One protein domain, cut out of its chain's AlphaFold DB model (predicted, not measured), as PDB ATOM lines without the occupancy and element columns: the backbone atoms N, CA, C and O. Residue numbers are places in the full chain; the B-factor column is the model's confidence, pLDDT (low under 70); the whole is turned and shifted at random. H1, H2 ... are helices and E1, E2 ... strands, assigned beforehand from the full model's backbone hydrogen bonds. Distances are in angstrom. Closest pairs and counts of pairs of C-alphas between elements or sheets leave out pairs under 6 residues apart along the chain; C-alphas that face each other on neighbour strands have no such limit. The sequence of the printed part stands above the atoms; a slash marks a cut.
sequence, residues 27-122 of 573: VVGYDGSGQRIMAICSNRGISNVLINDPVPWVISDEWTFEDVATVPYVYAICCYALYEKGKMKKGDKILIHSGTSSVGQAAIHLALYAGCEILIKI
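This is residues 27 to 122 of the 573 residues of the protein "Fatty acid synthase" of Harpegnathos saltator (UniProt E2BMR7). Two small lobes lie along one elongated body, with the helix H2 running from the first to the second. The first lobe is an antiparallel sheet of three short strands, E1 E2 E3, with the short helix H1 over it and a long loop, residues 41 to 54; in the second, the helix H3 packs between H2 and the parallel pair of strands E4 and E5. The printed part has 96 residues, with three named helices and five named strands in the order E1 E2 E3 H1 H2 E4 H3 E5, a mixed class of helices and strands. The whole is only just loose, close to compact, with a radius of gyration of the C-alphas of 15.4 A and spans of 44 by 27 by 24 A.

E1 is residues 27 to 30, 9.7 A long, with C-alpha 27 at (24.620, -48.568, -40.585). E2, residues 36 to 40, is 14.1 A long, and E3, residues 55 to 58, is 10.4 A. H1 is residues 65 to 68, 5.0 A. H2, residues 72 to 85, is 18.3 A long and begins with C-alpha 72 at (29.143, -48.115, -33.465). E4 is residues 93 to 97, 13.3 A; H3 is residues 102 to 114, 18.6 A; E5 is residues 117 to 121, 13.8 A, ending with C-alpha 121 at (51.414, -55.398, -30.425).

E1, E2 and E3 form a meander, each strand the antiparallel neighbour of the one before. E1 and E2 are a hairpin at 154 degrees, with N 29 and O 37 at 3.0 A; E2 and E3 are a hairpin at 151 degrees, with N 57 and O 38 at 2.8 A. H1 is on this sheet at a height over the sheet of 8.6 A, and only just over E1, with 3 of its C-alphas there. H2 only grazes the sheet with residues 72 to 76; the closest C-alphas of E2 and H2 are those of Ile 40 and Pro 72, 6.2 A apart. H2 and H3 touch, their closest C-alphas, Val 74 and Val 103, being 5.3 A apart, and run the same way at a steep tilt of 49 degrees. E4, H3 and E5 make a strand-helix-strand unit, two parallel neighbour strands with a helix between them in the chain, and its crossover is right-handed. E4 and E5 stand at 19 degrees, with N 96 and O 119 at 2.8 A. The closest C-alphas of E4 and H3 are those of Ile 96 and Gly 104, 6.3 A apart. Among the pairs that are apart are E2 and H3, and H2 and E5. Every O i to N i+4 pair is within hydrogen-bond range in H3 and 9 of 10 are in H2, while H1 is too short for such a pair.

The C-alphas farthest apart, those of Ser 33 and Lys 93, are 44.4 A apart. The printed part has no cut. The link from E2 to E3, 14 residues, is long. The mean pLDDT of the printed part is 79.0; residues 41 to 55, of which 55 belongs to E3, are under 70.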
ATOM      1  N   VAL A  27      25.253 -49.444 -39.603       76.94
ATOM      2  CA  VAL A  27      24.620 -48.568 -40.585       76.94
ATOM      3  C   VAL A  27      24.724 -47.125 -40.111       76.94
ATOM      4  O   VAL A  27      24.663 -46.844 -38.913       76.94
ATOM      5  N   VAL A  28      24.878 -46.214 -41.063       80.81
ATOM      6  CA  VAL A  28      24.830 -44.772 -40.845       80.81
ATOM      7  C   VAL A  28      23.940 -44.176 -41.923       80.81
ATOM      8  O   VAL A  28      24.016 -44.582 -43.082       80.81
ATOM      9  N   GLY A  29      23.077 -43.241 -41.546       84.19
ATOM     10  CA  GLY A  29      22.180 -42.597 -42.491       84.19
ATOM     11  C   GLY A  29      21.146 -41.720 -41.807       84.19
ATOM     12  O   GLY A  29      21.392 -41.159 -40.739       84.19
ATOM     13  N   TYR A  30      19.990 -41.610 -42.450       82.81
ATOM     14  CA  TYR A  30      18.842 -40.874 -41.941       82.81
ATOM     15  C   TYR A  30      17.746 -41.843 -41.507       82.81
ATOM     16  O   TYR A  30      17.511 -42.852 -42.175       82.81
ATOM     17  N   ASP A  31      17.071 -41.533 -40.405       80.75
ATOM     18  CA  ASP A  31      15.862 -42.246 -40.002       80.75
ATOM     19  C   ASP A  31      14.610 -41.727 -40.741       80.75
ATOM     20  O   ASP A  31      14.674 -40.813 -41.568       80.75
ATOM     21  N   GLY A  32      13.440 -42.300 -40.434       73.44
ATOM     22  CA  GLY A  32      12.166 -41.892 -41.040       73.44
ATOM     23  C   GLY A  32      11.717 -40.459 -40.710       73.44
ATOM     24  O   GLY A  32      10.803 -39.956 -41.358       73.44
ATOM     25  N   SER A  33      12.347 -39.801 -39.732       79.81
ATOM     26  CA  SER A  33      12.105 -38.399 -39.366       79.81
ATOM     27  C   SER A  33      13.108 -37.427 -40.005       79.81
ATOM     28  O   SER A  33      12.959 -36.213 -39.872       79.81
ATOM     29  N   GLY A  34      14.111 -37.946 -40.722       80.38
ATOM     30  CA  GLY A  34      15.202 -37.165 -41.302       80.38
ATOM     31  C   GLY A  34      16.342 -36.871 -40.323       80.38
ATOM     32  O   GLY A  34      17.217 -36.065 -40.640       80.38
ATOM     33  N   GLN A  35      16.371 -37.511 -39.151       86.00
ATOM     34  CA  GLN A  35      17.450 -37.353 -38.179       86.00
ATOM     35  C   GLN A  35      18.673 -38.181 -38.583       86.00
ATOM     36  O   GLN A  35      18.553 -39.318 -39.040       86.00
ATOM     37  N   ARG A  36      19.871 -37.615 -38.392       86.44
ATOM     38  CA  ARG A  36      21.148 -38.297 -38.632       86.44
ATOM     39  C   ARG A  36      21.386 -39.334 -37.536       86.44
ATOM     40  O   ARG A  36      21.500 -38.974 -36.363       86.44
ATOM     41  N   ILE A  37      21.485 -40.604 -37.918       87.44
ATOM     42  CA  ILE A  37      21.661 -41.719 -36.987       87.44
ATOM     43  C   ILE A  37      22.807 -42.643 -37.393       87.44
ATOM     44  O   ILE A  37      23.088 -42.857 -38.575       87.44
ATOM     45  N   MET A  38      23.443 -43.222 -36.382       83.69
ATOM     46  CA  MET A  38      24.318 -44.383 -36.503       83.69
ATOM     47  C   MET A  38      23.717 -45.527 -35.717       83.69
ATOM     48  O   MET A  38      23.098 -45.289 -34.684       83.69
ATOM     49  N   ALA A  39      23.879 -46.763 -36.170       73.38
ATOM     50  CA  ALA A  39      23.242 -47.871 -35.489       73.38
ATOM     51  C   ALA A  39      23.966 -49.203 -35.688       73.38
ATOM     52  O   ALA A  39      24.624 -49.426 -36.708       73.38
ATOM     53  N   ILE A  40      23.797 -50.105 -34.719       71.81
ATOM     54  CA  ILE A  40      24.167 -51.517 -34.857       71.81
ATOM     55  C   ILE A  40      22.930 -52.297 -35.287       71.81
ATOM     56  O   ILE A  40      21.840 -52.121 -34.738       71.81
ATOM     57  N   CYS A  41      23.113 -53.189 -36.253       65.06
ATOM     58  CA  CYS A  41      22.090 -54.109 -36.723       65.06
ATOM     59  C   CYS A  41      22.590 -55.554 -36.635       65.06
ATOM     60  O   CYS A  41      23.787 -55.831 -36.628       65.06
ATOM     61  N   SER A  42      21.655 -56.498 -36.539       58.88
ATOM     62  CA  SER A  42      21.976 -57.923 -36.414       58.88
ATOM     63  C   SER A  42      22.381 -58.575 -37.742       58.88
ATOM     64  O   SER A  42      23.021 -59.622 -37.730       58.88
ATOM     65  N   ASN A  43      21.983 -57.992 -38.877       57.22
ATOM     66  CA  ASN A  43      22.321 -58.405 -40.241       57.22
ATOM     67  C   ASN A  43      21.868 -57.325 -41.246       57.22
ATOM     68  O   ASN A  43      21.125 -56.410 -40.884       57.22
ATOM     69  N   ARG A  44      22.266 -57.482 -42.519       58.56
ATOM     70  CA  ARG A  44      21.846 -56.655 -43.669       58.56
ATOM     71  C   ARG A  44      22.221 -55.166 -43.574       58.56
ATOM     72  O   ARG A  44      21.624 -54.349 -44.267       58.56
ATOM     73  N   GLY A  45      23.226 -54.807 -42.771       59.44
ATOM     74  CA  GLY A  45      23.707 -53.423 -42.651       59.44
ATOM     75  C   GLY A  45      24.354 -52.872 -43.927       59.44
ATOM     76  O   GLY A  45      24.346 -51.666 -44.146       59.44
ATOM     77  N   ILE A  46      24.860 -53.740 -44.812       66.25
ATOM     78  CA  ILE A  46      25.288 -53.336 -46.161       66.25
ATOM     79  C   ILE A  46      24.052 -53.313 -47.057       66.25
ATOM     80  O   ILE A  46      23.779 -54.251 -47.805       66.25
ATOM     81  N   SER A  47      23.266 -52.254 -46.913       60.84
ATOM     82  CA  SER A  47      22.039 -52.019 -47.665       60.84
ATOM     83  C   SER A  47      21.824 -50.518 -47.838       60.84
ATOM     84  O   SER A  47      22.260 -49.727 -47.007       60.84
ATOM     85  N   ASN A  48      21.105 -50.128 -48.890       63.25
ATOM     86  CA  ASN A  48      20.680 -48.738 -49.087       63.25
ATOM     87  C   ASN A  48      19.542 -48.343 -48.133       63.25
ATOM     88  O   ASN A  48      19.361 -47.168 -47.838       63.25
ATOM     89  N   VAL A  49      18.748 -49.323 -47.686       62.47
ATOM     90  CA  VAL A  49      17.613 -49.131 -46.776       62.47
ATOM     91  C   VAL A  49      17.590 -50.277 -45.771       62.47
ATOM     92  O   VAL A  49      17.699 -51.446 -46.152       62.47
ATOM     93  N   LEU A  50      17.416 -49.948 -44.492       64.50
ATOM     94  CA  LEU A  50      17.244 -50.917 -43.416       64.50
ATOM     95  C   LEU A  50      15.832 -50.773 -42.834       64.50
ATOM     96  O   LEU A  50      15.449 -49.690 -42.412       64.50
ATOM     97  N   ILE A  51      15.062 -51.865 -42.843       55.44
ATOM     98  CA  ILE A  51      13.654 -51.903 -42.387       55.44
ATOM     99  C   ILE A  51      13.527 -52.596 -41.010       55.44
ATOM    100  O   ILE A  51      12.454 -52.635 -40.420       55.44
ATOM    101  N   ASN A  52      14.622 -53.150 -40.480       55.09
ATOM    102  CA  ASN A  52      14.651 -53.760 -39.144       55.09
ATOM    103  C   ASN A  52      14.698 -52.688 -38.041       55.09
ATOM    104  O   ASN A  52      14.917 -51.526 -38.355       55.09
ATOM    105  N   ASP A  53      14.567 -53.093 -36.770       57.25
ATOM    106  CA  ASP A  53      14.837 -52.261 -35.585       57.25
ATOM    107  C   ASP A  53      16.348 -52.275 -35.267       57.25
ATOM    108  O   ASP A  53      16.819 -53.180 -34.564       57.25
ATOM    109  N   PRO A  54      17.173 -51.353 -35.802       61.56
ATOM    110  CA  PRO A  54      18.537 -51.218 -35.327       61.56
ATOM    111  C   PRO A  54      18.529 -50.590 -33.923       61.56
ATOM    112  O   PRO A  54      17.515 -50.057 -33.486       61.56
ATOM    113  N   VAL A  55      19.659 -50.616 -33.215       68.56
ATOM    114  CA  VAL A  55      19.834 -49.831 -31.977       68.56
ATOM    115  C   VAL A  55      20.475 -48.498 -32.368       68.56
ATOM    116  O   VAL A  55      21.676 -48.507 -32.657       68.56
ATOM    117  N   PRO A  56      19.718 -47.384 -32.471       79.81
ATOM    118  CA  PRO A  56      20.229 -46.152 -33.046       79.81
ATOM    119  C   PRO A  56      20.817 -45.222 -31.978       79.81
ATOM    120  O   PRO A  56      20.332 -45.138 -30.850       79.81
ATOM    121  N   TRP A  57      21.822 -44.455 -32.382       83.88
ATOM    122  CA  TRP A  57      22.344 -43.291 -31.679       83.88
ATOM    123  C   TRP A  57      22.256 -42.078 -32.602       83.88
ATOM    124  O   TRP A  57      22.558 -42.167 -33.794       83.88
ATOM    125  N   VAL A  58      21.857 -40.939 -32.039       87.31
ATOM    126  CA  VAL A  58      21.786 -39.667 -32.764       87.31
ATOM    127  C   VAL A  58      23.195 -39.126 -32.984       87.31
ATOM    128  O   VAL A  58      24.018 -39.125 -32.068       87.31
ATOM    129  N   ILE A  59      23.460 -38.661 -34.201       88.25
ATOM    130  CA  ILE A  59      24.748 -38.097 -34.602       88.25
ATOM    131  C   ILE A  59      24.693 -36.568 -34.489       88.25
ATOM    132  O   ILE A  59      23.732 -35.948 -34.941       88.25
ATOM    133  N   SER A  60      25.739 -35.968 -33.914       84.44
ATOM    134  CA  SER A  60      25.949 -34.512 -33.917       84.44
ATOM    135  C   SER A  60      26.286 -33.993 -35.318       84.44
ATOM    136  O   SER A  60      26.906 -34.695 -36.117       84.44
ATOM    137  N   ASP A  61      25.966 -32.732 -35.607       82.44
ATOM    138  CA  ASP A  61      26.243 -32.155 -36.922       82.44
ATOM    139  C   ASP A  61      27.732 -32.029 -37.260       82.44
ATOM    140  O   ASP A  61      28.090 -32.002 -38.438       82.44
ATOM    141  N   GLU A  62      28.590 -32.037 -36.241       87.62
ATOM    142  CA  GLU A  62      30.046 -31.925 -36.366       87.62
ATOM    143  C   GLU A  62      30.713 -33.157 -36.989       87.62
ATOM    144  O   GLU A  62      31.827 -33.054 -37.499       87.62
ATOM    145  N   TRP A  63      30.073 -34.328 -36.936       86.19
ATOM    146  CA  TRP A  63      30.675 -35.575 -37.411       86.19
ATOM    147  C   TRP A  63      30.225 -35.886 -38.834       86.19
ATOM    148  O   TRP A  63      29.035 -35.806 -39.142       86.19
ATOM    149  N   THR A  64      31.142 -36.287 -39.715       87.69
ATOM    150  CA  THR A  64      30.764 -36.750 -41.057       87.69
ATOM    151  C   THR A  64      30.208 -38.173 -40.997       87.69
ATOM    152  O   THR A  64      30.508 -38.933 -40.079       87.69
ATOM    153  N   PHE A  65      29.393 -38.579 -41.976       80.44
ATOM    154  CA  PHE A  65      28.932 -39.973 -42.023       80.44
ATOM    155  C   PHE A  65      30.075 -40.975 -42.208       80.44
ATOM    156  O   PHE A  65      29.963 -42.101 -41.728       80.44
ATOM    157  N   GLU A  66      31.163 -40.565 -42.859       78.50
ATOM    158  CA  GLU A  66      32.359 -41.388 -43.030       78.50
ATOM    159  C   GLU A  66      33.034 -41.666 -41.683       78.50
ATOM    160  O   GLU A  66      33.269 -42.828 -41.351       78.50
ATOM    161  N   ASP A  67      33.225 -40.631 -40.859       81.94
ATOM    162  CA  ASP A  67      33.788 -40.780 -39.513       81.94
ATOM    163  C   ASP A  67      32.904 -41.686 -38.655       81.94
ATOM    164  O   ASP A  67      33.365 -42.640 -38.022       81.94
ATOM    165  N   VAL A  68      31.595 -41.427 -38.678       82.75
ATOM    166  CA  VAL A  68      30.629 -42.123 -37.826       82.75
ATOM    167  C   VAL A  68      30.500 -43.596 -38.203       82.75
ATOM    168  O   VAL A  68      30.289 -44.436 -37.330       82.75
ATOM    169  N   ALA A  69      30.665 -43.950 -39.478       79.06
ATOM    170  CA  ALA A  69      30.566 -45.334 -39.942       79.06
ATOM    171  C   ALA A  69      31.622 -46.267 -39.325       79.06
ATOM    172  O   ALA A  69      31.504 -47.485 -39.452       79.06
ATOM    173  N   THR A  70      32.637 -45.719 -38.650       79.69
ATOM    174  CA  THR A  70      33.712 -46.482 -38.001       79.69
ATOM    175  C   THR A  70      33.478 -46.756 -36.510       79.69
ATOM    176  O   THR A  70      34.255 -47.490 -35.894       79.69
ATOM    177  N   VAL A  71      32.428 -46.182 -35.913       81.50
ATOM    178  CA  VAL A  71      32.283 -46.065 -34.452       81.50
ATOM    179  C   VAL A  71      31.394 -47.140 -33.804       81.50
ATOM    180  O   VAL A  71      31.864 -47.759 -32.843       81.50
ATOM    181  N   PRO A  72      30.147 -47.400 -34.256       77.75
ATOM    182  CA  PRO A  72      29.143 -48.115 -33.465       77.75
ATOM    183  C   PRO A  72      29.598 -49.476 -32.935       77.75
ATOM    184  O   PRO A  72      29.614 -49.696 -31.726       77.75
ATOM    185  N   TYR A  73      30.001 -50.392 -33.812       76.12
ATOM    186  CA  TYR A  73      30.359 -51.757 -33.432       76.12
ATOM    187  C   TYR A  73      31.700 -51.804 -32.712       76.12
ATOM    188  O   TYR A  73      31.843 -52.511 -31.714       76.12
ATOM    189  N   VAL A  74      32.676 -51.038 -33.204       78.19
ATOM    190  CA  VAL A  74      34.038 -51.008 -32.666       78.19
ATOM    191  C   VAL A  74      34.035 -50.522 -31.213       78.19
ATOM    192  O   VAL A  74      34.612 -51.169 -30.341       78.19
ATOM    193  N   TYR A  75      33.338 -49.427 -30.916       78.56
ATOM    194  CA  TYR A  75      33.243 -48.930 -29.546       78.56
ATOM    195  C   TYR A  75      32.308 -49.782 -28.689       78.56
ATOM    196  O   TYR A  75      32.625 -50.016 -27.524       78.56
ATOM    197  N   ALA A  76      31.209 -50.314 -29.236       76.50
ATOM    198  CA  ALA A  76      30.326 -51.201 -28.479       76.50
ATOM    199  C   ALA A  76      31.057 -52.457 -27.981       76.50
ATOM    200  O   ALA A  76      30.938 -52.808 -26.803       76.50
ATOM    201  N   ILE A  77      31.858 -53.109 -28.834       76.31
ATOM    202  CA  ILE A  77      32.597 -54.313 -28.436       76.31
ATOM    203  C   ILE A  77      33.705 -53.995 -27.426       76.31
ATOM    204  O   ILE A  77      33.886 -54.749 -26.469       76.31
ATOM    205  N   CYS A  78      34.401 -52.861 -27.571       77.38
ATOM    206  CA  CYS A  78      35.414 -52.438 -26.605       77.38
ATOM    207  C   CYS A  78      34.796 -52.052 -25.256       77.38
ATOM    208  O   CYS A  78      35.325 -52.445 -24.219       77.38
ATOM    209  N   CYS A  79      33.662 -51.347 -25.246       77.75
ATOM    210  CA  CYS A  79      32.940 -51.022 -24.019       77.75
ATOM    211  C   CYS A  79      32.477 -52.290 -23.295       77.75
ATOM    212  O   CYS A  79      32.691 -52.434 -22.090       77.75
ATOM    213  N   TYR A  80      31.919 -53.246 -24.040       76.12
ATOM    214  CA  TYR A  80      31.516 -54.538 -23.497       76.12
ATOM    215  C   TYR A  80      32.706 -55.328 -22.923       76.12
ATOM    216  O   TYR A  80      32.644 -55.853 -21.809       76.12
ATOM    217  N   ALA A  81      33.819 -55.392 -23.655       75.50
ATOM    218  CA  ALA A  81      35.000 -56.141 -23.241       75.50
ATOM    219  C   ALA A  81      35.721 -55.499 -22.046       75.50
ATOM    220  O   ALA A  81      36.048 -56.203 -21.094       75.50
ATOM    221  N   LEU A  82      35.964 -54.186 -22.073       81.56
ATOM    222  CA  LEU A  82      36.793 -53.498 -21.080       81.56
ATOM    223  C   LEU A  82      36.010 -53.115 -19.818       81.56
ATOM    224  O   LEU A  82      36.485 -53.372 -18.713       81.56
ATOM    225  N   TYR A  83      34.811 -52.540 -19.950       81.50
ATOM    226  CA  TYR A  83      34.041 -52.056 -18.795       81.50
ATOM    227  C   TYR A  83      33.122 -53.131 -18.209       81.50
ATOM    228  O   TYR A  83      33.122 -53.350 -17.001       81.50
ATOM    229  N   GLU A  84      32.361 -53.826 -19.053       75.31
ATOM    230  CA  GLU A  84      31.352 -54.810 -18.623       75.31
ATOM    231  C   GLU A  84      31.994 -56.130 -18.166       75.31
ATOM    232  O   GLU A  84      31.758 -56.596 -17.048       75.31
ATOM    233  N   LYS A  85      32.847 -56.730 -19.010       79.19
ATOM    234  CA  LYS A  85      33.524 -58.002 -18.700       79.19
ATOM    235  C   LYS A  85      34.840 -57.820 -17.958       79.19
ATOM    236  O   LYS A  85      35.065 -58.507 -16.965       79.19
ATOM    237  N   GLY A  86      35.682 -56.907 -18.428       79.56
ATOM    238  CA  GLY A  86      37.011 -56.656 -17.876       79.56
ATOM    239  C   GLY A  86      37.001 -55.850 -16.580       79.56
ATOM    240  O   GLY A  86      37.946 -55.961 -15.805       79.56
ATOM    241  N   LYS A  87      35.934 -55.077 -16.321       89.12
ATOM    242  CA  LYS A  87      35.806 -54.177 -15.159       89.12
ATOM    243  C   LYS A  87      37.048 -53.304 -14.949       89.12
ATOM    244  O   LYS A  87      37.493 -53.125 -13.816       89.12
ATOM    245  N   MET A  88      37.581 -52.792 -16.056       88.62
ATOM    246  CA  MET A  88      38.794 -51.984 -16.141       88.62
ATOM    247  C   MET A  88      38.761 -50.789 -15.180       88.62
ATOM    248  O   MET A  88      37.767 -50.060 -15.110       88.62
ATOM    249  N   LYS A  89      39.864 -50.569 -14.460       89.94
ATOM    250  CA  LYS A  89      40.051 -49.470 -13.509       89.94
ATOM    251  C   LYS A  89      41.302 -48.661 -13.831       89.94
ATOM    252  O   LYS A  89      42.246 -49.122 -14.470       89.94
ATOM    253  N   LYS A  90      41.320 -47.433 -13.314       92.69
ATOM    254  CA  LYS A  90      42.483 -46.548 -13.383       92.69
ATOM    255  C   LYS A  90      43.713 -47.227 -12.774       92.69
ATOM    256  O   LYS A  90      43.650 -47.699 -11.642       92.69
ATOM    257  N   GLY A  91      44.824 -47.213 -13.507       88.38
ATOM    258  CA  GLY A  91      46.089 -47.836 -13.110       88.38
ATOM    259  C   GLY A  91      46.268 -49.295 -13.543       88.38
ATOM    260  O   GLY A  91      47.368 -49.821 -13.381       88.38
ATOM    261  N   ASP A  92      45.249 -49.943 -14.120       91.25
ATOM    262  CA  ASP A  92      45.390 -51.304 -14.653       91.25
ATOM    263  C   ASP A  92      46.339 -51.341 -15.863       91.25
ATOM    264  O   ASP A  92      46.446 -50.368 -16.612       91.25
ATOM    265  N   LYS A  93      47.008 -52.482 -16.083       89.94
ATOM    266  CA  LYS A  93      47.834 -52.720 -17.278       89.94
ATOM    267  C   LYS A  93      47.079 -53.561 -18.301       89.94
ATOM    268  O   LYS A  93      46.579 -54.631 -17.962       89.94
ATOM    269  N   ILE A  94      47.035 -53.117 -19.555       87.25
ATOM    270  CA  ILE A  94      46.248 -53.757 -20.618       87.25
ATOM    271  C   ILE A  94      47.139 -54.075 -21.812       87.25
ATOM    272  O   ILE A  94      47.823 -53.203 -22.343       87.25
ATOM    273  N   LEU A  95      47.096 -55.331 -22.261       85.75
ATOM    274  CA  LEU A  95      47.740 -55.774 -23.494       85.75
ATOM    275  C   LEU A  95      46.732 -55.754 -24.650       85.75
ATOM    276  O   LEU A  95      45.783 -56.537 -24.665       85.75
ATOM    277  N   ILE A  96      46.963 -54.889 -25.635       81.00
ATOM    278  CA  ILE A  96      46.141 -54.748 -26.840       81.00
ATOM    279  C   ILE A  96      46.882 -55.371 -28.026       81.00
ATOM    280  O   ILE A  96      47.897 -54.860 -28.512       81.00
ATOM    281  N   HIS A  97      46.366 -56.499 -28.512       77.38
ATOM    282  CA  HIS A  97      46.837 -57.119 -29.748       77.38
ATOM    283  C   HIS A  97      46.293 -56.374 -30.974       77.38
ATOM    284  O   HIS A  97      45.141 -55.953 -30.986       77.38
ATOM    285  N   SER A  98      47.111 -56.252 -32.023       72.62
ATOM    286  CA  SER A  98      46.731 -55.621 -33.295       72.62
ATOM    287  C   SER A  98      46.274 -54.167 -33.129       72.62
ATOM    288  O   SER A  98      45.198 -53.791 -33.595       72.62
ATOM    289  N   GLY A  99      47.094 -53.338 -32.474       72.88
ATOM    290  CA  GLY A  99      46.761 -51.936 -32.168       72.88
ATOM    291  C   GLY A  99      46.456 -51.049 -33.382       72.88
ATOM    292  O   GLY A  99      45.780 -50.039 -33.238       72.88
ATOM    293  N   THR A 100      46.903 -51.441 -34.578       76.19
ATOM    294  CA  THR A 100      46.597 -50.767 -35.853       76.19
ATOM    295  C   THR A 100      45.210 -51.097 -36.410       76.19
ATOM    296  O   THR A 100      44.760 -50.437 -37.339       76.19
ATOM    297  N   SER A 101      44.509 -52.094 -35.859       74.50
ATOM    298  CA  SER A 101      43.124 -52.403 -36.240       74.50
ATOM    299  C   SER A 101      42.133 -51.399 -35.643       74.50
ATOM    300  O   SER A 101      42.418 -50.792 -34.615       74.50
ATOM    301  N   SER A 102      40.938 -51.283 -36.229       71.06
ATOM    302  CA  SER A 102      39.870 -50.410 -35.716       71.06
ATOM    303  C   SER A 102      39.521 -50.703 -34.249       71.06
ATOM    304  O   SER A 102      39.489 -49.793 -33.425       71.06
ATOM    305  N   VAL A 103      39.353 -51.982 -33.891       77.25
ATOM    306  CA  VAL A 103      39.106 -52.425 -32.501       77.25
ATOM    307  C   VAL A 103      40.293 -52.106 -31.594       77.25
ATOM    308  O   VAL A 103      40.103 -51.665 -30.464       77.25
ATOM    309  N   GLY A 104      41.520 -52.281 -32.093       78.81
ATOM    310  CA  GLY A 104      42.734 -51.909 -31.370       78.81
ATOM    311  C   GLY A 104      42.773 -50.417 -31.039       78.81
ATOM    312  O   GLY A 104      42.981 -50.059 -29.883       78.81
ATOM    313  N   GLN A 105      42.504 -49.555 -32.022       82.12
ATOM    314  CA  GLN A 105      42.493 -48.102 -31.841       82.12
ATOM    315  C   GLN A 105      41.418 -47.644 -30.845       82.12
ATOM    316  O   GLN A 105      41.724 -46.867 -29.940       82.12
ATOM    317  N   ALA A 106      40.193 -48.171 -30.933       81.81
ATOM    318  CA  ALA A 106      39.136 -47.841 -29.974       81.81
ATOM    319  C   ALA A 106      39.453 -48.336 -28.551       81.81
ATOM    320  O   ALA A 106      39.219 -47.621 -27.576       81.81
ATOM    321  N   ALA A 107      40.035 -49.534 -28.415       81.94
ATOM    322  CA  ALA A 107      40.465 -50.061 -27.122       81.94
ATOM    323  C   ALA A 107      41.579 -49.205 -26.497       81.94
ATOM    324  O   ALA A 107      41.526 -48.930 -25.300       81.94
ATOM    325  N   ILE A 108      42.548 -48.742 -27.299       88.06
ATOM    326  CA  ILE A 108      43.599 -47.817 -26.852       88.06
ATOM    327  C   ILE A 108      42.964 -46.516 -26.359       88.06
ATOM    328  O   ILE A 108      43.268 -46.067 -25.257       88.06
ATOM    329  N   HIS A 109      42.048 -45.941 -27.142       91.56
ATOM    330  CA  HIS A 109      41.356 -44.705 -26.790       91.56
ATOM    331  C   HIS A 109      40.624 -44.816 -25.440       91.56
ATOM    332  O   HIS A 109      40.794 -43.967 -24.564       91.56
ATOM    333  N   LEU A 110      39.855 -45.890 -25.229       89.00
ATOM    334  CA  LEU A 110      39.119 -46.116 -23.979       89.00
ATOM    335  C   LEU A 110      40.042 -46.407 -22.784       89.00
ATOM    336  O   LEU A 110      39.803 -45.900 -21.688       89.00
ATOM    337  N   ALA A 111      41.109 -47.183 -22.980       88.12
ATOM    338  CA  ALA A 111      42.084 -47.483 -21.931       88.12
ATOM    339  C   ALA A 111      42.874 -46.235 -21.492       88.12
ATOM    340  O   ALA A 111      43.104 -46.041 -20.297       88.12
ATOM    341  N   LEU A 112      43.236 -45.353 -22.435       91.31
ATOM    342  CA  LEU A 112      43.865 -44.063 -22.127       91.31
ATOM    343  C   LEU A 112      42.916 -43.163 -21.336       91.31
ATOM    344  O   LEU A 112      43.320 -42.589 -20.326       91.31
ATOM    345  N   TYR A 113      41.648 -43.086 -21.753       91.44
ATOM    346  CA  TYR A 113      40.623 -42.317 -21.046       91.44
ATOM    347  C   TYR A 113      40.424 -42.799 -19.599       91.44
ATOM    348  O   TYR A 113      40.264 -41.992 -18.684       91.44
ATOM    349  N   ALA A 114      40.494 -44.111 -19.363       89.25
ATOM    350  CA  ALA A 114      40.409 -44.694 -18.025       89.25
ATOM    351  C   ALA A 114      41.689 -44.524 -17.179       89.25
ATOM    352  O   ALA A 114      41.654 -44.756 -15.969       89.25
ATOM    353  N   GLY A 115      42.805 -44.096 -17.777       90.75
ATOM    354  CA  GLY A 115      44.092 -43.926 -17.101       90.75
ATOM    355  C   GLY A 115      44.824 -45.245 -16.836       90.75
ATOM    356  O   GLY A 115      45.404 -45.411 -15.761       90.75
ATOM    357  N   CYS A 116      44.754 -46.189 -17.773       91.25
ATOM    358  CA  CYS A 116      45.462 -47.471 -17.736       91.25
ATOM    359  C   CYS A 116      46.843 -47.385 -18.414       91.25
ATOM    360  O   CYS A 116      47.084 -46.532 -19.269       91.25
ATOM    361  N   GLU A 117      47.748 -48.302 -18.069       91.12
ATOM    362  CA  GLU A 117      49.029 -48.495 -18.760       91.12
ATOM    363  C   GLU A 117      48.840 -49.488 -19.920       91.12
ATOM    364  O   GLU A 117      48.284 -50.571 -19.730       91.12
ATOM    365  N   ILE A 118      49.279 -49.140 -21.133       90.31
ATOM    366  CA  ILE A 118      48.937 -49.894 -22.350       90.31
ATOM    367  C   ILE A 118      50.187 -50.508 -22.979       90.31
ATOM    368  O   ILE A 118      51.157 -49.817 -23.279       90.31
ATOM    369  N   LEU A 119      50.126 -51.811 -23.245       85.88
ATOM    370  CA  LEU A 119      51.091 -52.560 -24.044       85.88
ATOM    371  C   LEU A 119      50.441 -52.892 -25.390       85.88
ATOM    372  O   LEU A 119      49.361 -53.475 -25.421       85.88
ATOM    373  N   ILE A 120      51.077 -52.537 -26.508       84.94
ATOM    374  CA  ILE A 120      50.499 -52.712 -27.850       84.94
ATOM    375  C   ILE A 120      51.379 -53.643 -28.682       84.94
ATOM    376  O   ILE A 120      52.591 -53.451 -28.766       84.94
ATOM    377  N   LYS A 121      50.764 -54.621 -29.358       77.00
ATOM    378  CA  LYS A 121      51.414 -55.398 -30.425       77.00
ATOM    379  C   LYS A 121      50.928 -54.914 -31.793       77.00
ATOM    380  O   LYS A 121      49.729 -54.964 -32.065       77.00
ATOM    381  N   ILE A 122      51.850 -54.475 -32.649       75.56
ATOM    382  CA  ILE A 122      51.567 -53.962 -33.999       75.56
ATOM    383  C   ILE A 122      51.905 -55.035 -35.044       75.56
ATOM    384  O   ILE A 122      52.897 -55.749 -34.904       75.56
TER     385      ILE A 122